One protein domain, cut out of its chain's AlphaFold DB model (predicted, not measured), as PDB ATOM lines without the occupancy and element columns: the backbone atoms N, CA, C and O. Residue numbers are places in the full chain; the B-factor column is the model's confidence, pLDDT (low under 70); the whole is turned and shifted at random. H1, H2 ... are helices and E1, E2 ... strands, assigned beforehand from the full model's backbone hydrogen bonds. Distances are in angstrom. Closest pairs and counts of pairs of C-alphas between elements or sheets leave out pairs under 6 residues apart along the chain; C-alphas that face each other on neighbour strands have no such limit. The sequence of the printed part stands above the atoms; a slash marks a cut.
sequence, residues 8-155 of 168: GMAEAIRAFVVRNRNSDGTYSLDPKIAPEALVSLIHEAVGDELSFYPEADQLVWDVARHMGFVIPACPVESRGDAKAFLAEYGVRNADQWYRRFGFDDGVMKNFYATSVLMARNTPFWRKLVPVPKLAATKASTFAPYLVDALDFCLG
ATOM      1  N   GLY A   8     -11.993  20.720 -20.700       92.56
ATOM      2  CA  GLY A   8     -10.883  20.011 -20.065       92.56
ATOM      3  C   GLY A   8     -11.365  19.141 -18.908       92.56
ATOM      4  O   GLY A   8     -10.974  17.977 -18.798       92.56
ATOM      5  N   MET A   9     -12.275  19.669 -18.086       92.75
ATOM      6  CA  MET A   9     -12.903  18.905 -17.012       92.75
ATOM      7  C   MET A   9     -13.781  17.773 -17.560       92.75
ATOM      8  O   MET A   9     -13.684  16.645 -17.076       92.75
ATOM      9  N   ALA A  10     -14.571  18.024 -18.607       93.06
ATOM     10  CA  ALA A  10     -15.396  16.999 -19.249       93.06
ATOM     11  C   ALA A  10     -14.548  15.848 -19.825       93.06
ATOM     12  O   ALA A  10     -14.848  14.674 -19.596       93.06
ATOM     13  N   GLU A  11     -13.445  16.166 -20.511       94.25
ATOM     14  CA  GLU A  11     -12.492  15.179 -21.034       94.25
ATOM     15  C   GLU A  11     -11.801  14.396 -19.907       94.25
ATOM     16  O   GLU A  11     -11.636  13.177 -20.015       94.25
ATOM     17  N   ALA A  12     -11.456  15.052 -18.794       93.75
ATOM     18  CA  ALA A  12     -10.864  14.399 -17.628       93.75
ATOM     19  C   ALA A  12     -11.843  13.434 -16.934       93.75
ATOM     20  O   ALA A  12     -11.463  12.307 -16.604       93.75
ATOM     21  N   ILE A  13     -13.106  13.838 -16.754       92.56
ATOM     22  CA  ILE A  13     -14.166  12.980 -16.199       92.56
ATOM     23  C   ILE A  13     -14.394  11.778 -17.113       92.56
ATOM     24  O   ILE A  13     -14.378  10.637 -16.649       92.56
ATOM     25  N   ARG A  14     -14.532  12.011 -18.423       94.19
ATOM     26  CA  ARG A  14     -14.654  10.947 -19.425       94.19
ATOM     27  C   ARG A  14     -13.488   9.964 -19.330       94.19
ATOM     28  O   ARG A  14     -13.709   8.759 -19.241       94.19
ATOM     29  N   ALA A  15     -12.249  10.458 -19.304       94.00
ATOM     30  CA  ALA A  15     -11.056   9.622 -19.184       94.00
ATOM     31  C   ALA A  15     -11.045   8.819 -17.874       94.00
ATOM     32  O   ALA A  15     -10.708   7.634 -17.885       94.00
ATOM     33  N   PHE A  16     -11.463   9.425 -16.756       92.69
ATOM     34  CA  PHE A  16     -11.630   8.723 -15.485       92.69
ATOM     35  C   PHE A  16     -12.643   7.581 -15.591       92.69
ATOM     36  O   PHE A  16     -12.356   6.479 -15.134       92.69
ATOM     37  N   VAL A  17     -13.806   7.796 -16.201       92.75
ATOM     38  CA  VAL A  17     -14.814   6.736 -16.327       92.75
ATOM     39  C   VAL A  17     -14.315   5.633 -17.268       92.75
ATOM     40  O   VAL A  17     -14.333   4.459 -16.900       92.75
ATOM     41  N   VAL A  18     -13.771   5.998 -18.433       93.94
ATOM     42  CA  VAL A  18     -13.266   5.055 -19.447       93.94
ATOM     43  C   VAL A  18     -12.104   4.202 -18.933       93.94
ATOM     44  O   VAL A  18     -12.046   3.019 -19.259       93.94
ATOM     45  N   ARG A  19     -11.210   4.733 -18.085       94.62
ATOM     46  CA  ARG A  19     -10.101   3.934 -17.520       94.62
ATOM     47  C   ARG A  19     -10.582   2.771 -16.643       94.62
ATOM     48  O   ARG A  19      -9.830   1.834 -16.413       94.62
ATOM     49  N   ASN A  20     -11.801   2.870 -16.108       94.31
ATOM     50  CA  ASN A  20     -12.419   1.851 -15.265       94.31
ATOM     51  C   ASN A  20     -13.294   0.884 -16.086       94.31
ATOM     52  O   ASN A  20     -14.049   0.100 -15.508       94.31
ATOM     53  N   ARG A  21     -13.227   0.944 -17.422       95.69
ATOM     54  CA  ARG A  21     -13.908   0.006 -18.311       95.69
ATOM     55  C   ARG A  21     -13.140  -1.316 -18.365       95.69
ATOM     56  O   ARG A  21     -11.948  -1.346 -18.665       95.69
ATOM     57  N   ASN A  22     -13.840  -2.407 -18.099       94.69
ATOM     58  CA  ASN A  22     -13.336  -3.769 -18.200       94.69
ATOM     59  C   ASN A  22     -13.286  -4.227 -19.670       94.69
ATOM     60  O   ASN A  22     -13.902  -3.633 -20.558       94.69
ATOM     61  N   SER A  23     -12.581  -5.328 -19.931       92.69
ATOM     62  CA  SER A  23     -12.440  -5.916 -21.273       92.69
ATOM     63  C   SER A  23     -13.754  -6.429 -21.872       92.69
ATOM     64  O   SER A  23     -13.890  -6.459 -23.093       92.69
ATOM     65  N   ASP A  24     -14.728  -6.789 -21.037       91.69
ATOM     66  CA  ASP A  24     -16.086  -7.176 -21.446       91.69
ATOM     67  C   ASP A  24     -17.007  -5.971 -21.728       91.69
ATOM     68  O   ASP A  24     -18.174  -6.138 -22.077       91.69
ATOM     69  N   GLY A  25     -16.491  -4.746 -21.585       88.50
ATOM     70  CA  GLY A  25     -17.220  -3.505 -21.814       88.50
ATOM     71  C   GLY A  25     -18.011  -2.984 -20.613       88.50
ATOM     72  O   GLY A  25     -18.540  -1.876 -20.711       88.50
ATOM     73  N   THR A  26     -18.063  -3.721 -19.498       93.00
ATOM     74  CA  THR A  26     -18.645  -3.247 -18.232       93.00
ATOM     75  C   THR A  26     -17.718  -2.245 -17.537       93.00
ATOM     76  O   THR A  26     -16.570  -2.073 -17.939       93.00
ATOM     77  N   TYR A  27     -18.198  -1.557 -16.501       94.56
ATOM     78  CA  TYR A  27     -17.395  -0.603 -15.732       94.56
ATOM     79  C   TYR A  27     -17.253  -1.055 -14.279       94.56
ATOM     80  O   TYR A  27     -18.196  -1.576 -13.686       94.56
ATOM     81  N   SER A  28     -16.082  -0.807 -13.698       94.31
ATOM     82  CA  SER A  28     -15.752  -1.093 -12.300       94.31
ATOM     83  C   SER A  28     -15.420   0.207 -11.567       94.31
ATOM     84  O   SER A  28     -14.254   0.539 -11.373       94.31
ATOM     85  N   LEU A  29     -16.442   0.973 -11.185       92.00
ATOM     86  CA  LEU A  29     -16.277   2.161 -10.344       92.00
ATOM     87  C   LEU A  29     -16.361   1.793  -8.857       92.00
ATOM     88  O   LEU A  29     -16.984   0.793  -8.495       92.00
ATOM     89  N   ASP A  30     -15.732   2.606  -7.998       90.25
ATOM     90  CA  ASP A  30     -15.831   2.432  -6.544       90.25
ATOM     91  C   ASP A  30     -17.318   2.462  -6.142       90.25
ATOM     92  O   ASP A  30     -18.007   3.441  -6.448       90.25
ATOM     93  N   PRO A  31     -17.843   1.419  -5.472       87.88
ATOM     94  CA  PRO A  31     -19.252   1.343  -5.091       87.88
ATOM     95  C   PRO A  31     -19.691   2.451  -4.123       87.88
ATOM     96  O   PRO A  31     -20.889   2.638  -3.931       87.88
ATOM     97  N   LYS A  32     -18.752   3.180  -3.504       89.94
ATOM     98  CA  LYS A  32     -19.040   4.370  -2.691       89.94
ATOM     99  C   LYS A  32     -19.387   5.600  -3.530       89.94
ATOM    100  O   LYS A  32     -19.925   6.559  -2.983       89.94
ATOM    101  N   ILE A  33     -19.071   5.599  -4.826       89.44
ATOM    102  CA  ILE A  33     -19.455   6.679  -5.734       89.44
ATOM    103  C   ILE A  33     -20.947   6.533  -6.026       89.44
ATOM    104  O   ILE A  33     -21.382   5.600  -6.704       89.44
ATOM    105  N   ALA A  34     -21.730   7.476  -5.511       89.69
ATOM    106  CA  ALA A  34     -23.145   7.578  -5.823       89.69
ATOM    107  C   ALA A  34     -23.339   7.993  -7.300       89.69
ATOM    108  O   ALA A  34     -22.597   8.854  -7.788       89.69
ATOM    109  N   PRO A  35     -24.318   7.426  -8.028       87.38
ATOM    110  CA  PRO A  35     -24.677   7.870  -9.379       87.38
ATOM    111  C   PRO A  35     -24.927   9.380  -9.464       87.38
ATOM    112  O   PRO A  35     -24.471  10.033 -10.397       87.38
ATOM    113  N   GLU A  36     -25.576   9.950  -8.452       86.62
ATOM    114  CA  GLU A  36     -25.875  11.376  -8.347       86.62
ATOM    115  C   GLU A  36     -24.600  12.218  -8.275       86.62
ATOM    116  O   GLU A  36     -24.549  13.307  -8.836       86.62
ATOM    117  N   ALA A  37     -23.541  11.709  -7.636       88.50
ATOM    118  CA  ALA A  37     -22.254  12.394  -7.597       88.50
ATOM    119  C   ALA A  37     -21.604  12.453  -8.988       88.50
ATOM    120  O   ALA A  37     -21.006  13.469  -9.332       88.50
ATOM    121  N   LEU A  38     -21.757  11.404  -9.810       86.38
ATOM    122  CA  LEU A  38     -21.298  11.428 -11.204       86.38
ATOM    123  C   LEU A  38     -22.101  12.420 -12.049       86.38
ATOM    124  O   LEU A  38     -21.507  13.160 -12.827       86.38
ATOM    125  N   VAL A  39     -23.427  12.454 -11.881       85.38
ATOM    126  CA  VAL A  39     -24.298  13.425 -12.565       85.38
ATOM    127  C   VAL A  39     -23.895  14.852 -12.200       85.38
ATOM    128  O   VAL A  39     -23.664  15.659 -13.095       85.38
ATOM    129  N   SER A  40     -23.741  15.149 -10.907       87.69
ATOM    130  CA  SER A  40     -23.325  16.471 -10.424       87.69
ATOM    131  C   SER A  40     -21.959  16.881 -10.966       87.69
ATOM    132  O   SER A  40     -21.823  17.983 -11.485       87.69
ATOM    133  N   LEU A  41     -20.972  15.982 -10.927       87.00
ATOM    134  CA  LEU A  41     -19.629  16.250 -11.449       87.00
ATOM    135  C   LEU A  41     -19.653  16.566 -12.953       87.00
ATOM    136  O   LEU A  41     -18.936  17.442 -13.427       87.00
ATOM    137  N   ILE A  42     -20.495  15.869 -13.716       87.12
ATOM    138  CA  ILE A  42     -20.654  16.149 -15.142       87.12
ATOM    139  C   ILE A  42     -21.383  17.474 -15.355       87.12
ATOM    140  O   ILE A  42     -20.940  18.259 -16.186       87.12
ATOM    141  N   HIS A  43     -22.442  17.768 -14.600       88.00
ATOM    142  CA  HIS A  43     -23.116  19.067 -14.665       88.00
ATOM    143  C   HIS A  43     -22.185  20.235 -14.329       88.00
ATOM    144  O   HIS A  43     -22.333  21.304 -14.912       88.00
ATOM    145  N   GLU A  44     -21.209  20.054 -13.439       88.50
ATOM    146  CA  GLU A  44     -20.173  21.065 -13.199       88.50
ATOM    147  C   GLU A  44     -19.310  21.307 -14.446       88.50
ATOM    148  O   GLU A  44     -18.900  22.438 -14.694       88.50
ATOM    149  N   ALA A  45     -19.057  20.267 -15.246       90.44
ATOM    150  CA  ALA A  45     -18.205  20.349 -16.431       90.44
ATOM    151  C   ALA A  45     -18.941  20.861 -17.662       90.44
ATOM    152  O   ALA A  45     -18.431  21.715 -18.380       90.44
ATOM    153  N   VAL A  46     -20.132  20.331 -17.925       89.81
ATOM    154  CA  VAL A  46     -20.867  20.599 -19.164       89.81
ATOM    155  C   VAL A  46     -22.095  21.483 -18.949       89.81
ATOM    156  O   VAL A  46     -22.746  21.870 -19.909       89.81
ATOM    157  N   GLY A  47     -22.427  21.848 -17.711       89.00
ATOM    158  CA  GLY A  47     -23.504  22.791 -17.421       89.00
ATOM    159  C   GLY A  47     -24.868  22.325 -17.933       89.00
ATOM    160  O   GLY A  47     -25.344  21.250 -17.573       89.00
ATOM    161  N   ASP A  48     -25.491  23.169 -18.761       87.31
ATOM    162  CA  ASP A  48     -26.795  22.905 -19.390       87.31
ATOM    163  C   ASP A  48     -26.676  22.064 -20.675       87.31
ATOM    164  O   ASP A  48     -27.692  21.735 -21.287       87.31
ATOM    165  N   GLU A  49     -25.457  21.706 -21.104       92.00
ATOM    166  CA  GLU A  49     -25.265  20.820 -22.257       92.00
ATOM    167  C   GLU A  49     -25.722  19.387 -21.960       92.00
ATOM    168  O   GLU A  49     -25.962  18.618 -22.882       92.00
ATOM    169  N   LEU A  50     -25.878  19.017 -20.690       93.00
ATOM    170  CA  LEU A  50     -26.455  17.743 -20.287       93.00
ATOM    171  C   LEU A  50     -27.618  17.996 -19.337       93.00
ATOM    172  O   LEU A  50     -27.510  18.781 -18.403       93.00
ATOM    173  N   SER A  51     -28.737  17.322 -19.565       92.50
ATOM    174  CA  SER A  51     -29.903  17.340 -18.681       92.50
ATOM    175  C   SER A  51     -30.325  15.914 -18.357       92.50
ATOM    176  O   SER A  51     -30.377  15.067 -19.250       92.50
ATOM    177  N   PHE A  52     -30.640  15.643 -17.092       92.12
ATOM    178  CA  PHE A  52     -31.137  14.344 -16.644       92.12
ATOM    179  C   PHE A  52     -32.608  14.431 -16.248       92.12
ATOM    180  O   PHE A  52     -32.989  15.238 -15.401       92.12
ATOM    181  N   TYR A  53     -33.417  13.556 -16.832       92.81
ATOM    182  CA  TYR A  53     -34.844  13.439 -16.569       92.81
ATOM    183  C   TYR A  53     -35.108  12.082 -15.913       92.81
ATOM    184  O   TYR A  53     -35.041  11.052 -16.595       92.81
ATOM    185  N   PRO A  54     -35.408  12.050 -14.600       90.62
ATOM    186  CA  PRO A  54     -35.740  10.809 -13.903       90.62
ATOM    187  C   PRO A  54     -36.944  10.100 -14.529       90.62
ATOM    188  O   PRO A  54     -36.943   8.875 -14.646       90.62
ATOM    189  N   GLU A  55     -37.927  10.878 -14.980       91.75
ATOM    190  CA  GLU A  55     -39.105  10.418 -15.705       91.75
ATOM    191  C   GLU A  55     -38.984  10.837 -17.168       91.75
ATOM    192  O   GLU A  55     -39.006  12.029 -17.484       91.75
ATOM    193  N   ALA A  56     -38.811   9.858 -18.063       92.81
ATOM    194  CA  ALA A  56     -38.588  10.149 -19.473       92.81
ATOM    195  C   ALA A  56     -39.767  10.887 -20.115       92.81
ATOM    196  O   ALA A  56     -39.535  11.729 -20.969       92.81
ATOM    197  N   ASP A  57     -41.001  10.635 -19.676       90.56
ATOM    198  CA  ASP A  57     -42.226  11.209 -20.245       90.56
ATOM    199  C   ASP A  57     -42.309  12.745 -20.169       90.56
ATOM    200  O   ASP A  57     -42.985  13.359 -20.997       90.56
ATOM    201  N   GLN A  58     -41.581  13.375 -19.243       91.31
ATOM    202  CA  GLN A  58     -41.556  14.830 -19.086       91.31
ATOM    203  C   GLN A  58     -40.720  15.539 -20.155       91.31
ATOM    204  O   GLN A  58     -41.011  16.690 -20.488       91.31
ATOM    205  N   LEU A  59     -39.712  14.864 -20.720       94.75
ATOM    206  CA  LEU A  59     -38.714  15.500 -21.580       94.75
ATOM    207  C   LEU A  59     -39.346  16.180 -22.796       94.75
ATOM    208  O   LEU A  59     -39.054  17.340 -23.074       94.75
ATOM    209  N   VAL A  60     -40.225  15.479 -23.514       95.44
ATOM    210  CA  VAL A  60     -40.878  15.994 -24.730       95.44
ATOM    211  C   VAL A  60     -41.619  17.308 -24.470       95.44
ATOM    212  O   VAL A  60     -41.600  18.223 -25.294       95.44
ATOM    213  N   TRP A  61     -42.229  17.437 -23.292       94.94
ATOM    214  CA  TRP A  61     -42.985  18.620 -22.907       94.94
ATOM    215  C   TRP A  61     -42.080  19.765 -22.473       94.94
ATOM    216  O   TRP A  61     -42.381  20.917 -22.777       94.94
ATOM    217  N   ASP A  62     -40.952  19.470 -21.834       94.00
ATOM    218  CA  ASP A  62     -39.941  20.481 -21.527       94.00
ATOM    219  C   ASP A  62     -39.244  21.000 -22.787       94.00
ATOM    220  O   ASP A  62     -39.031  22.207 -22.908       94.00
ATOM    221  N   VAL A  63     -38.989  20.136 -23.775       94.69
ATOM    222  CA  VAL A  63     -38.513  20.555 -25.103       94.69
ATOM    223  C   VAL A  63     -39.530  21.482 -25.769       94.69
ATOM    224  O   VAL A  63     -39.161  22.553 -26.249       94.69
ATOM    225  N   ALA A  64     -40.816  21.124 -25.751       95.00
ATOM    226  CA  ALA A  64     -41.871  21.973 -26.293       95.00
ATOM    227  C   ALA A  64     -41.931  23.345 -25.592       95.00
ATOM    228  O   ALA A  64     -41.978  24.377 -26.260       95.00
ATOM    229  N   ARG A  65     -41.848  23.385 -24.254       94.62
ATOM    230  CA  ARG A  65     -41.789  24.649 -23.495       94.62
ATOM    231  C   ARG A  65     -40.563  25.480 -23.860       94.62
ATOM    232  O   ARG A  65     -40.682  26.692 -24.017       94.62
ATOM    233  N   HIS A  66     -39.405  24.844 -24.036       92.19
ATOM    234  CA  HIS A  66     -38.179  25.525 -24.452       92.19
ATOM    235  C   HIS A  66     -38.310  26.167 -25.841       92.19
ATOM    236  O   HIS A  66     -37.810  27.264 -26.060       92.19
ATOM    237  N   MET A  67     -39.054  25.528 -26.748       92.44
ATOM    238  CA  MET A  67     -39.371  26.060 -28.078       92.44
ATOM    239  C   MET A  67     -40.453  27.158 -28.068       92.44
ATOM    240  O   MET A  67     -40.806  27.677 -29.125       92.44
ATOM    241  N   GLY A  68     -40.984  27.524 -26.897       93.94
ATOM    242  CA  GLY A  68     -41.961  28.604 -26.738       93.94
ATOM    243  C   GLY A  68     -43.427  28.169 -26.773       93.94
ATOM    244  O   GLY A  68     -44.306  29.027 -26.733       93.94
ATOM    245  N   PHE A  69     -43.714  26.865 -26.812       94.62
ATOM    246  CA  PHE A  69     -45.084  26.355 -26.722       94.62
ATOM    247  C   PHE A  69     -45.619  26.448 -25.286       94.62
ATOM    248  O   PHE A  69     -44.929  26.122 -24.316       94.62
ATOM    249  N   VAL A  70     -46.887  26.827 -25.131       94.00
ATOM    250  CA  VAL A  70     -47.557  26.914 -23.829       94.00
ATOM    251  C   VAL A  70     -48.126  25.545 -23.457       94.00
ATOM    252  O   VAL A  70     -49.299  25.235 -23.677       94.00
ATOM    253  N   ILE A  71     -47.272  24.697 -22.882       93.56
ATOM    254  CA  ILE A  71     -47.643  23.336 -22.483       93.56
ATOM    255  C   ILE A  71     -48.110  23.301 -21.017       93.56
ATOM    256  O   ILE A  71     -47.306  23.588 -20.120       93.56
ATOM    257  N   PRO A  72     -49.371  22.908 -20.735       88.75
ATOM    258  CA  PRO A  72     -49.888  22.824 -19.369       88.75
ATOM    259  C   PRO A  72     -49.187  21.723 -18.558       88.75
ATOM    260  O   PRO A  72     -48.460  20.896 -19.104       88.75
ATOM    261  N   ALA A  73     -49.420  21.689 -17.244       85.75
ATOM    262  CA  ALA A  73     -48.836  20.674 -16.357       85.75
ATOM    263  C   ALA A  73     -49.281  19.238 -16.694       85.75
ATOM    264  O   ALA A  73     -48.508  18.306 -16.519       85.75
ATOM    265  N   CYS A  74     -50.502  19.074 -17.217       85.44
ATOM    266  CA  CYS A  74     -51.029  17.801 -17.714       85.44
ATOM    267  C   CYS A  74     -51.340  17.933 -19.216       85.44
ATOM    268  O   CYS A  74     -52.459  18.320 -19.574       85.44
ATOM    269  N   PRO A  75     -50.360  17.688 -20.101       87.38
ATOM    270  CA  PRO A  75     -50.527  17.841 -21.541       87.38
ATOM    271  C   PRO A  75     -51.521  16.829 -22.106       87.38
ATOM    272  O   PRO A  75     -51.539  15.664 -21.719       87.38
ATOM    273  N   VAL A  76     -52.332  17.274 -23.065       89.44
ATOM    274  CA  VAL A  76     -53.187  16.395 -23.869       89.44
ATOM    275  C   VAL A  76     -52.739  16.520 -25.316       89.44
ATOM    276  O   VAL A  76     -52.969  17.546 -25.952       89.44
ATOM    277  N   GLU A  77     -52.129  15.459 -25.837       90.81
ATOM    278  CA  GLU A  77     -51.439  15.418 -27.139       90.81
ATOM    279  C   GLU A  77     -52.313  15.863 -28.322       90.81
ATOM    280  O   GLU A  77     -51.826  16.388 -29.318       90.81
ATOM    281  N   SER A  78     -53.630  15.677 -28.217       87.38
ATOM    282  CA  SER A  78     -54.591  15.984 -29.279       87.38
ATOM    283  C   SER A  78     -55.092  17.435 -29.291       87.38
ATOM    284  O   SER A  78     -55.964  17.761 -30.104       87.38
ATOM    285  N   ARG A  79     -54.590  18.317 -28.413       88.00
ATOM    286  CA  ARG A  79     -55.118  19.682 -28.235       88.00
ATOM    287  C   ARG A  79     -54.032  20.754 -28.158       88.00
ATOM    288  O   ARG A  79     -52.934  20.509 -27.672       88.00
ATOM    289  N   GLY A  80     -54.410  21.962 -28.586       91.62
ATOM    290  CA  GLY A  80     -53.635  23.193 -28.408       91.62
ATOM    291  C   GLY A  80     -52.182  23.083 -28.871       91.62
ATOM    292  O   GLY A  80     -51.883  22.418 -29.864       91.62
ATOM    293  N   ASP A  81     -51.300  23.710 -28.101       94.06
ATOM    294  CA  ASP A  81     -49.867  23.801 -28.376       94.06
ATOM    295  C   ASP A  81     -49.149  22.448 -28.328       94.06
ATOM    296  O   ASP A  81     -48.184  22.249 -29.058       94.06
ATOM    297  N   ALA A  82     -49.653  21.476 -27.557       93.50
ATOM    298  CA  ALA A  82     -49.107  20.118 -27.558       93.50
ATOM    299  C   ALA A  82     -49.278  19.448 -28.932       93.50
ATOM    300  O   ALA A  82     -48.334  18.868 -29.466       93.50
ATOM    301  N   LYS A  83     -50.462  19.585 -29.545       95.12
ATOM    302  CA  LYS A  83     -50.716  19.081 -30.901       95.12
ATOM    303  C   LYS A  83     -49.878  19.821 -31.945       95.12
ATOM    304  O   LYS A  83     -49.377  19.185 -32.868       95.12
ATOM    305  N   ALA A  84     -49.762  21.144 -31.817       95.06
ATOM    306  CA  ALA A  84     -48.976  21.964 -32.738       95.06
ATOM    307  C   ALA A  84     -47.495  21.561 -32.706       95.06
ATOM    308  O   ALA A  84     -46.929  21.260 -33.751       95.06
ATOM    309  N   PHE A  85     -46.917  21.430 -31.510       96.06
ATOM    310  CA  PHE A  85     -45.551  20.952 -31.318       96.06
ATOM    311  C   PHE A  85     -45.322  19.572 -31.949       96.06
ATOM    312  O   PHE A  85     -44.391  19.398 -32.727       96.06
ATOM    313  N   LEU A  86     -46.180  18.587 -31.669       96.06
ATOM    314  CA  LEU A  86     -46.033  17.243 -32.242       96.06
ATOM    315  C   LEU A  86     -46.115  17.259 -33.782       96.06
ATOM    316  O   LEU A  86     -45.395  16.515 -34.453       96.06
ATOM    317  N   ALA A  87     -46.939  18.145 -34.348       95.38
ATOM    318  CA  ALA A  87     -47.069  18.306 -35.791       95.38
ATOM    319  C   ALA A  87     -45.808  18.889 -36.460       95.38
ATOM    320  O   ALA A  87     -45.510  18.466 -37.577       95.38
ATOM    321  N   GLU A  88     -45.037  19.760 -35.792       94.69
ATOM    322  CA  GLU A  88     -43.728  20.249 -36.287       94.69
ATOM    323  C   GLU A  88     -42.754  19.093 -36.561       94.69
ATOM    324  O   GLU A  88     -41.969  19.111 -37.507       94.69
ATOM    325  N   TYR A  89     -42.858  18.030 -35.764       92.88
ATOM    326  CA  TYR A  89     -42.063  16.815 -35.914       92.88
ATOM    327  C   TYR A  89     -42.759  15.740 -36.761       92.88
ATOM    328  O   TYR A  89     -42.258  14.619 -36.863       92.88
ATOM    329  N   GLY A  90     -43.903  16.047 -37.380       94.50
ATOM    330  CA  GLY A  90     -44.664  15.121 -38.222       94.50
ATOM    331  C   GLY A  90     -45.222  13.903 -37.476       94.50
ATOM    332  O   GLY A  90     -45.492  12.877 -38.103       94.50
ATOM    333  N   VAL A  91     -45.378  13.989 -36.153       95.88
ATOM    334  CA  VAL A  91     -45.826  12.888 -35.288       95.88
ATOM    335  C   VAL A  91     -47.186  13.186 -34.661       95.88
ATOM    336  O   VAL A  91     -47.639  14.327 -34.600       95.88
ATOM    337  N   ARG A  92     -47.885  12.134 -34.221       93.38
ATOM    338  CA  ARG A  92     -49.253  12.245 -33.679       93.38
ATOM    339  C   ARG A  92     -49.322  12.265 -32.155       93.38
ATOM    340  O   ARG A  92     -50.332  12.703 -31.617       93.38
ATOM    341  N   ASN A  93     -48.300  11.738 -31.489       94.62
ATOM    342  CA  ASN A  93     -48.224  11.574 -30.039       94.62
ATOM    343  C   ASN A  93     -46.760  11.562 -29.572       94.62
ATOM    344  O   ASN A  93     -45.842  11.470 -30.394       94.62
ATOM    345  N   ALA A  94     -46.552  11.663 -28.262       93.75
ATOM    346  CA  ALA A  94     -45.238  11.663 -27.633       93.75
ATOM    347  C   ALA A  94     -44.473  10.362 -27.910       93.75
ATOM    348  O   ALA A  94     -43.281  10.408 -28.191       93.75
ATOM    349  N   ASP A  95     -45.148   9.211 -27.931       94.75
ATOM    350  CA  ASP A  95     -44.509   7.924 -28.235       94.75
ATOM    351  C   ASP A  95     -43.824   7.926 -29.608       94.75
ATOM    352  O   ASP A  95     -42.687   7.476 -29.757       94.75
ATOM    353  N   GLN A  96     -44.501   8.458 -30.630       95.44
ATOM    354  CA  GLN A  96     -43.922   8.612 -31.964       95.44
ATOM    355  C   GLN A  96     -42.768   9.619 -31.975       95.44
ATOM    356  O   GLN A  96     -41.813   9.424 -32.726       95.44
ATOM    357  N   TRP A  97     -42.833  10.660 -31.140       96.44
ATOM    358  CA  TRP A  97     -41.736  11.613 -30.962       96.44
ATOM    359  C   TRP A  97     -40.487  10.922 -30.390       96.44
ATOM    360  O   TRP A  97     -39.415  11.022 -30.977       96.44
ATOM    361  N   TYR A  98     -40.621  10.126 -29.322       96.50
ATOM    362  CA  TYR A  98     -39.496   9.373 -28.744       96.50
ATOM    363  C   TYR A  98     -38.904   8.360 -29.726       96.50
ATOM    364  O   TYR A  98     -37.683   8.263 -29.854       96.50
ATOM    365  N   ARG A  99     -39.752   7.637 -30.470       95.62
ATOM    366  CA  ARG A  99     -39.292   6.694 -31.504       95.62
ATOM    367  C   ARG A  99     -38.480   7.375 -32.594       95.62
ATOM    368  O   ARG A  99     -37.462   6.837 -33.021       95.62
ATOM    369  N   ARG A 100     -38.903   8.572 -33.016       95.00
ATOM    370  CA  ARG A 100     -38.158   9.389 -33.981       95.00
ATOM    371  C   ARG A 100     -36.755   9.735 -33.473       95.00
ATOM    372  O   ARG A 100     -35.833   9.808 -34.272       95.00
ATOM    373  N   PHE A 101     -36.590   9.888 -32.161       94.94
ATOM    374  CA  PHE A 101     -35.330  10.275 -31.524       94.94
ATOM    375  C   PHE A 101     -34.645   9.130 -30.770       94.94
ATOM    376  O   PHE A 101     -33.956   9.342 -29.773       94.94
ATOM    377  N   GLY A 102     -34.797   7.904 -31.283       92.00
ATOM    378  CA  GLY A 102     -33.946   6.767 -30.922       92.00
ATOM    379  C   GLY A 102     -34.468   5.846 -29.823       92.00
ATOM    380  O   GLY A 102     -33.740   4.942 -29.419       92.00
ATOM    381  N   PHE A 103     -35.710   6.013 -29.361       95.56
ATOM    382  CA  PHE A 103     -36.331   5.056 -28.442       95.56
ATOM    383  C   PHE A 103     -36.924   3.890 -29.235       95.56
ATOM    384  O   PHE A 103     -37.971   4.020 -29.869       95.56
ATOM    385  N   ASP A 104     -36.252   2.742 -29.205       93.00
ATOM    386  CA  ASP A 104     -36.748   1.526 -29.847       93.00
ATOM    387  C   ASP A 104     -37.942   0.901 -29.100       93.00
ATOM    388  O   ASP A 104     -38.317   1.310 -27.999       93.00
ATOM    389  N   ASP A 105     -38.550  -0.131 -29.689       91.56
ATOM    390  CA  ASP A 105     -39.696  -0.820 -29.086       91.56
ATOM    391  C   ASP A 105     -39.378  -1.464 -27.724       91.56
ATOM    392  O   ASP A 105     -40.270  -1.597 -26.883       91.56
ATOM    393  N   GLY A 106     -38.123  -1.850 -27.476       92.75
ATOM    394  CA  GLY A 106     -37.678  -2.413 -26.204       92.75
ATOM    395  C   GLY A 106     -37.641  -1.367 -25.092       92.75
ATOM    396  O   GLY A 106     -38.127  -1.626 -23.984       92.75
ATOM    397  N   VAL A 107     -37.126  -0.175 -25.395       93.25
ATOM    398  CA  VAL A 107     -37.158   0.984 -24.497       93.25
ATOM    399  C   VAL A 107     -38.600   1.434 -24.283       93.25
ATOM    400  O   VAL A 107     -39.033   1.569 -23.140       93.25
ATOM    401  N   MET A 108     -39.384   1.574 -25.357       94.25
ATOM    402  CA  MET A 108     -40.787   1.995 -25.278       94.25
ATOM    403  C   MET A 108     -41.642   1.028 -24.446       94.25
ATOM    404  O   MET A 108     -42.491   1.462 -23.670       94.25
ATOM    405  N   LYS A 109     -41.390  -0.286 -24.519       93.50
ATOM    406  CA  LYS A 109     -42.076  -1.278 -23.672       93.50
ATOM    407  C   LYS A 109     -41.805  -1.077 -22.176       93.50
ATOM    408  O   LYS A 109     -42.655  -1.410 -21.352       93.50
ATOM    409  N   ASN A 110     -40.640  -0.538 -21.826       92.81
ATOM    410  CA  ASN A 110     -40.205  -0.304 -20.448       92.81
ATOM    411  C   ASN A 110     -40.132   1.194 -20.114       92.81
ATOM    412  O   ASN A 110     -39.386   1.594 -19.218       92.81
ATOM    413  N   PHE A 111     -40.898   2.031 -20.818       93.12
ATOM    414  CA  PHE A 111     -40.786   3.486 -20.718       93.12
ATOM    415  C   PHE A 111     -41.028   4.004 -19.290       93.12
ATOM    416  O   PHE A 111     -40.276   4.838 -18.798       93.12
ATOM    417  N   TYR A 112     -41.973   3.404 -18.556       91.69
ATOM    418  CA  TYR A 112     -42.238   3.703 -17.137       91.69
ATOM    419  C   TYR A 112     -41.025   3.477 -16.208       91.69
ATOM    420  O   TYR A 112     -40.918   4.066 -15.128       91.69
ATOM    421  N   ALA A 113     -40.105   2.598 -16.613       94.88
ATOM    422  CA  ALA A 113     -38.877   2.259 -15.905       94.88
ATOM    423  C   ALA A 113     -37.636   2.904 -16.549       94.88
ATOM    424  O   ALA A 113     -36.511   2.479 -16.275       94.88
ATOM    425  N   THR A 114     -37.833   3.915 -17.398       96.00
ATOM    426  CA  THR A 114     -36.779   4.581 -18.163       96.00
ATOM    427  C   THR A 114     -36.654   6.041 -17.728       96.00
ATOM    428  O   THR A 114     -37.631   6.781 -17.662       96.00
ATOM    429  N   SER A 115     -35.427   6.438 -17.414       95.50
ATOM    430  CA  SER A 115     -34.972   7.825 -17.332       95.50
ATOM    431  C   SER A 115     -34.296   8.202 -18.650       95.50
ATOM    432  O   SER A 115     -34.015   7.339 -19.482       95.50
ATOM    433  N   VAL A 116     -33.993   9.477 -18.862       96.00
ATOM    434  CA  VAL A 116     -33.311   9.914 -20.086       96.00
ATOM    435  C   VAL A 116     -32.291  11.000 -19.789       96.00
ATOM    436  O   VAL A 116     -32.533  11.911 -18.997       96.00
ATOM    437  N   LEU A 117     -31.134  10.887 -20.433       95.31
ATOM    438  CA  LEU A 117     -30.174  11.973 -20.555       95.31
ATOM    439  C   LEU A 117     -30.411  12.669 -21.893       95.31
ATOM    440  O   LEU A 117     -30.467  12.014 -22.933       95.31
ATOM    441  N   MET A 118     -30.535  13.990 -21.870       96.19
ATOM    442  CA  MET A 118     -30.500  14.817 -23.069       96.19
ATOM    443  C   MET A 118     -29.153  15.518 -23.119       96.19
ATOM    444  O   MET A 118     -28.867  16.354 -22.264       96.19
ATOM    445  N   ALA A 119     -28.342  15.168 -24.108       96.06
ATOM    446  CA  ALA A 119     -27.034  15.762 -24.337       96.06
ATOM    447  C   ALA A 119     -27.110  16.718 -25.529       96.06
ATOM    448  O   ALA A 119     -27.748  16.395 -26.531       96.06
ATOM    449  N   ARG A 120     -26.459  17.875 -25.436       95.94
ATOM    450  CA  ARG A 120     -26.249  18.838 -26.514       95.94
ATOM    451  C   ARG A 120     -24.762  18.883 -26.846       95.94
ATOM    452  O   ARG A 120     -23.924  18.888 -25.947       95.94
ATOM    453  N   ASN A 121     -24.442  18.859 -28.134       95.25
ATOM    454  CA  ASN A 121     -23.066  18.868 -28.619       95.25
ATOM    455  C   ASN A 121     -22.617  20.252 -29.100       95.25
ATOM    456  O   ASN A 121     -23.385  21.217 -29.097       95.25
ATOM    457  N   THR A 122     -21.363  20.342 -29.550       90.69
ATOM    458  CA  THR A 122     -20.734  21.621 -29.923       90.69
ATOM    459  C   THR A 122     -21.486  22.354 -31.055       90.69
ATOM    460  O   THR A 122     -21.672  23.567 -30.952       90.69
ATOM    461  N   PRO A 123     -21.998  21.678 -32.108       93.56
ATOM    462  CA  PRO A 123     -22.852  22.310 -33.124       93.56
ATOM    463  C   PRO A 123     -24.340  22.461 -32.740       93.56
ATOM    464  O   PRO A 123     -25.181  22.655 -33.631       93.56
ATOM    465  N   PHE A 124     -24.670  22.377 -31.446       93.31
ATOM    466  CA  PHE A 124     -26.006  22.546 -30.859       93.31
ATOM    467  C   PHE A 124     -27.057  21.501 -31.269       93.31
ATOM    468  O   PHE A 124     -28.262  21.746 -31.153       93.31
ATOM    469  N   TRP A 125     -26.631  20.327 -31.732       96.69
ATOM    470  CA  TRP A 125     -27.520  19.178 -31.889       96.69
ATOM    471  C   TRP A 125     -27.754  18.503 -30.551       96.69
ATOM    472  O   TRP A 125     -26.885  18.513 -29.683       96.69
ATOM    473  N   ARG A 126     -28.937  17.914 -30.391       96.56
ATOM    474  CA  ARG A 126     -29.327  17.177 -29.194       96.56
ATOM    475  C   ARG A 126     -29.520  15.701 -29.497       96.56
ATOM    476  O   ARG A 126     -30.085  15.353 -30.533       96.56
ATOM    477  N   LYS A 127     -29.078  14.867 -28.559       97.25
ATOM    478  CA  LYS A 127     -29.232  13.412 -28.545       97.25
ATOM    479  C   LYS A 127     -29.945  12.996 -27.266       97.25
ATOM    480  O   LYS A 127     -29.648  13.518 -26.190       97.25
ATOM    481  N   LEU A 128     -30.854  12.033 -27.386       97.44
ATOM    482  CA  LEU A 128     -31.457  11.371 -26.238       97.44
ATOM    483  C   LEU A 128     -30.741  10.051 -25.971       97.44
ATOM    484  O   LEU A 128     -30.544   9.248 -26.881       97.44
ATOM    485  N   VAL A 129     -30.380   9.819 -24.715       96.88
ATOM    486  CA  VAL A 129     -29.784   8.565 -24.253       96.88
ATOM    487  C   VAL A 129     -30.741   7.955 -23.224       96.88
ATOM    488  O   VAL A 129     -30.817   8.456 -22.096       96.88
ATOM    489  N   PRO A 130     -31.521   6.919 -23.590       96.56
ATOM    490  CA  PRO A 130     -32.416   6.252 -22.654       96.56
ATOM    491  C   PRO A 130     -31.609   5.473 -21.613       96.56
ATOM    492  O   PRO A 130     -30.695   4.722 -21.947       96.56
ATOM    493  N   VAL A 131     -31.973   5.631 -20.343       95.81
ATOM    494  CA  VAL A 131     -31.301   5.011 -19.201       95.81
ATOM    495  C   VAL A 131     -32.323   4.203 -18.408       95.81
ATOM    496  O   VAL A 131     -33.225   4.785 -17.807       95.81
ATOM    497  N   PRO A 132     -32.205   2.869 -18.324       95.75
ATOM    498  CA  PRO A 132     -33.024   2.095 -17.399       95.75
ATOM    499  C   PRO A 132     -32.826   2.612 -15.968       95.75
ATOM    500  O   PRO A 132     -31.690   2.699 -15.503       95.75
ATOM    501  N   LYS A 133     -33.903   2.899 -15.230       94.69
ATOM    502  CA  LYS A 133     -33.823   3.422 -13.849       94.69
ATOM    503  C   LYS A 133     -32.956   2.548 -12.942       94.69
ATOM    504  O   LYS A 133     -32.194   3.054 -12.129       94.69
ATOM    505  N   LEU A 134     -33.006   1.226 -13.133       93.19
ATOM    506  CA  LEU A 134     -32.142   0.281 -12.418       93.19
ATOM    507  C   LEU A 134     -30.652   0.490 -12.714       93.19
ATOM    508  O   LEU A 134     -29.832   0.342 -11.810       93.19
ATOM    509  N   ALA A 135     -30.285   0.859 -13.942       92.38
ATOM    510  CA  ALA A 135     -28.900   1.160 -14.292       92.38
ATOM    511  C   ALA A 135     -28.406   2.433 -13.589       92.38
ATOM    512  O   ALA A 135     -27.246   2.478 -13.182       92.38
ATOM    513  N   ALA A 136     -29.290   3.407 -13.358       90.31
ATOM    514  CA  ALA A 136     -28.997   4.631 -12.615       90.31
ATOM    515  C   ALA A 136     -28.863   4.429 -11.089       90.31
ATOM    516  O   ALA A 136     -28.610   5.392 -10.380       90.31
ATOM    517  N   THR A 137     -28.990   3.200 -10.564       91.50
ATOM    518  CA  THR A 137     -28.826   2.919  -9.118       91.50
ATOM    519  C   THR A 137     -27.377   2.687  -8.687       91.50
ATOM    520  O   THR A 137     -27.072   2.738  -7.497       91.50
ATOM    521  N   LYS A 138     -26.468   2.402  -9.629       93.19
ATOM    522  CA  LYS A 138     -25.043   2.171  -9.349       93.19
ATOM    523  C   LYS A 138     -24.182   2.893 -10.373       93.19
ATOM    524  O   LYS A 138     -24.429   2.786 -11.572       93.19
ATOM    525  N   ALA A 139     -23.117   3.545  -9.907       92.88
ATOM    526  CA  ALA A 139     -22.171   4.262 -10.760       92.88
ATOM    527  C   ALA A 139     -21.660   3.396 -11.924       92.88
ATOM    528  O   ALA A 139     -21.698   3.814 -13.076       92.88
ATOM    529  N   SER A 140     -21.261   2.154 -11.642       94.19
ATOM    530  CA  SER A 140     -20.773   1.202 -12.645       94.19
ATOM    531  C   SER A 140     -21.781   0.875 -13.751       94.19
ATOM    532  O   SER A 140     -21.404   0.759 -14.913       94.19
ATOM    533  N   THR A 141     -23.065   0.712 -13.420       95.19
ATOM    534  CA  THR A 141     -24.097   0.401 -14.424       95.19
ATOM    535  C   THR A 141     -24.586   1.643 -15.156       95.19
ATOM    536  O   THR A 141     -25.097   1.528 -16.267       95.19
ATOM    537  N   PHE A 142     -24.410   2.821 -14.561       94.62
ATOM    538  CA  PHE A 142     -24.778   4.098 -15.156       94.62
ATOM    539  C   PHE A 142     -23.688   4.665 -16.081       94.62
ATOM    540  O   PHE A 142     -23.991   5.302 -17.089       94.62
ATOM    541  N   ALA A 143     -22.420   4.367 -15.784       94.06
ATOM    542  CA  ALA A 143     -21.241   4.834 -16.509       94.06
ATOM    543  C   ALA A 143     -21.308   4.715 -18.045       94.06
ATOM    544  O   ALA A 143     -20.942   5.691 -18.698       94.06
ATOM    545  N   PRO A 144     -21.789   3.612 -18.661       94.69
ATOM    546  CA  PRO A 144     -21.885   3.527 -20.118       94.69
ATOM    547  C   PRO A 144     -22.742   4.636 -20.741       94.69
ATOM    548  O   PRO A 144     -22.354   5.209 -21.753       94.69
ATOM    549  N   TYR A 145     -23.881   4.957 -20.119       95.19
ATOM    550  CA  TYR A 145     -24.823   5.967 -20.611       95.19
ATOM    551  C   TYR A 145     -24.261   7.378 -20.454       95.19
ATOM    552  O   TYR A 145     -24.429   8.223 -21.329       95.19
ATOM    553  N   LEU A 146     -23.552   7.618 -19.348       92.62
ATOM    554  CA  LEU A 146     -22.846   8.875 -19.127       92.62
ATOM    555  C   LEU A 146     -21.713   9.081 -20.127       92.62
ATOM    556  O   LEU A 146     -21.554  10.188 -20.627       92.62
ATOM    557  N   VAL A 147     -20.932   8.039 -20.419       94.00
ATOM    558  CA  VAL A 147     -19.869   8.119 -21.428       94.00
ATOM    559  C   VAL A 147     -20.470   8.402 -22.799       94.00
ATOM    560  O   VAL A 147     -19.998   9.312 -23.460       94.00
ATOM    561  N   ASP A 148     -21.546   7.717 -23.199       95.50
ATOM    562  CA  ASP A 148     -22.218   8.002 -24.476       95.50
ATOM    563  C   ASP A 148     -22.704   9.462 -24.571       95.50
ATOM    564  O   ASP A 148     -22.498  10.140 -25.578       95.50
ATOM    565  N   ALA A 149     -23.300   9.983 -23.495       95.38
ATOM    566  CA  ALA A 149     -23.744  11.371 -23.443       95.38
ATOM    567  C   ALA A 149     -22.573  12.376 -23.478       95.38
ATOM    568  O   ALA A 149     -22.641  13.369 -24.199       95.38
ATOM    569  N   LEU A 150     -21.491  12.115 -22.737       94.56
ATOM    570  CA  LEU A 150     -20.288  12.956 -22.710       94.56
ATOM    571  C   LEU A 150     -19.547  12.955 -24.047       94.56
ATOM    572  O   LEU A 150     -19.095  14.010 -24.494       94.56
ATOM    573  N   ASP A 151     -19.424  11.787 -24.679       95.19
ATOM    574  CA  ASP A 151     -18.819  11.629 -26.001       95.19
ATOM    575  C   ASP A 151     -19.561  12.500 -27.011       95.19
ATOM    576  O   ASP A 151     -18.926  13.262 -27.739       95.19
ATOM    577  N   PHE A 152     -20.896  12.469 -26.972       96.50
ATOM    578  CA  PHE A 152     -21.724  13.325 -27.809       96.50
ATOM    579  C   PHE A 152     -21.532  14.813 -27.483       96.50
ATOM    580  O   PHE A 152     -21.293  15.597 -28.394       96.50
ATOM    581  N   CYS A 153     -21.560  15.223 -26.207       95.44
ATOM    582  CA  CYS A 153     -21.321  16.622 -25.818       95.44
ATOM    583  C   CYS A 153     -19.990  17.172 -26.367       95.44
ATOM    584  O   CYS A 153     -19.917  18.310 -26.835       95.44
ATOM    585  N   LEU A 154     -18.937  16.353 -26.332       94.06
ATOM    586  CA  LEU A 154     -17.600  16.688 -26.833       94.06
ATOM    587  C   LEU A 154     -17.468  16.590 -28.361       94.06
ATOM    588  O   LEU A 154     -16.475  17.089 -28.912       94.06
ATOM    589  N   GLY A 155     -18.436  15.940 -29.005       94.94
ATOM    590  CA  GLY A 155     -18.495  15.635 -30.425       94.94
ATOM    591  C   GLY A 155     -19.049  16.761 -31.297       94.94
ATOM    592  O   GLY A 155     -19.365  17.871 -30.850       94.94
TER     593      GLY A 155
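AT A GLANCE: This is residues 8 to 155 of the 168 residues of an uncharacterized protein of Coriobacteriaceae bacterium (UniProt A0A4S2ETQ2). A narrow three-stranded sheet, E1, E2 and E3, stands in the middle of an elongated body, with a bundle of three helices, H1, H2 and H7, toward one end and a group of four, H3 to H6, toward the other. H7 packs on one face of the sheet, H3 packs on the opposite face with its first residues, and H4 lies far out at the end away from H1. Look for 148 printed residues with seven named helices and three strands, in the order H1 H2 E1 H3 H4 H5 H6 E2 E3 H7; the sheet runs E1 E2 E3, antiparallel, and the class is mostly helix. The whole is compact, with a radius of gyration of the C-alphas of 16.3 A and spans of 48 by 31 by 23 A.

HOW THE PARTS SIT: Start at the hairpin of E2, residues 114 to 120, and E3, residues 126 to 132, where N 117 and O 129 are 3.0 A apart, within hydrogen-bond range. On the other side of E2 is E1, residues 50 to 53, with N 51 and O 118 at 2.9 A. H7, residues 139 to 154, lies over E2 and E3 at a height over the sheet of 9.1 A; the C-alphas of Val 129 and Tyr 145 are the closest of E3 and H7, 6.7 A apart. H2, residues 35 to 49, stands at the sheet's level and touches H7 at Pro 35 and Ala 139, C-alphas 4.6 A apart, with a shallow tilt of 8 degrees, the same way. H1, residues 8 to 19, touches H7 at Arg 14 and Val 147, closest C-alphas 6.3 A apart, with a steep tilt of 41 degrees, opposite ways. On the face opposite H7, H3, residues 56 to 66, touches H5, residues 94 to 100, about perpendicular at 89 degrees; their closest C-alphas, Val 60 and Ala 94, are 6.8 A apart. H4, residues 80 to 88, only just touches H3, with 3 pairs of C-alphas within 8 A, the closest being Ala 64 and Phe 85 at 6.3 A. H6, residues 105 to 109, only grazes the sheet with residues 107 to 108. Every O i to N i+4 pair is within hydrogen-bond range in H1, H4, H5 and H6; the counts are 9 of 11 in H2, 5 of 7 in H3 and 10 of 12 in H7.

IN THESE COORDINATES: Find C-alpha 114 at (-36.779, 4.581, -18.163); from there E2 runs 19.6 A, and E3 comes back over 19.5 A. H7, 20.8 A long with a kink of 34 degrees near residue 146, ends at C-alpha 154, (-17.600, 16.688, -26.833). H1 begins at C-alpha 8, (-10.883, 20.011, -20.065), and spans 16.3 A; H2 spans 18.3 A and H3 16.2 A.

THE WHOLE: Look to Ser 23 and Gly 80 for the two C-alphas farthest apart, 50.9 A. The links H1 to H2 and H3 to H4 are long, with 15 and 13 residues. The printed part has no cut, its mean pLDDT is 93.0, and no printed residue is under 70.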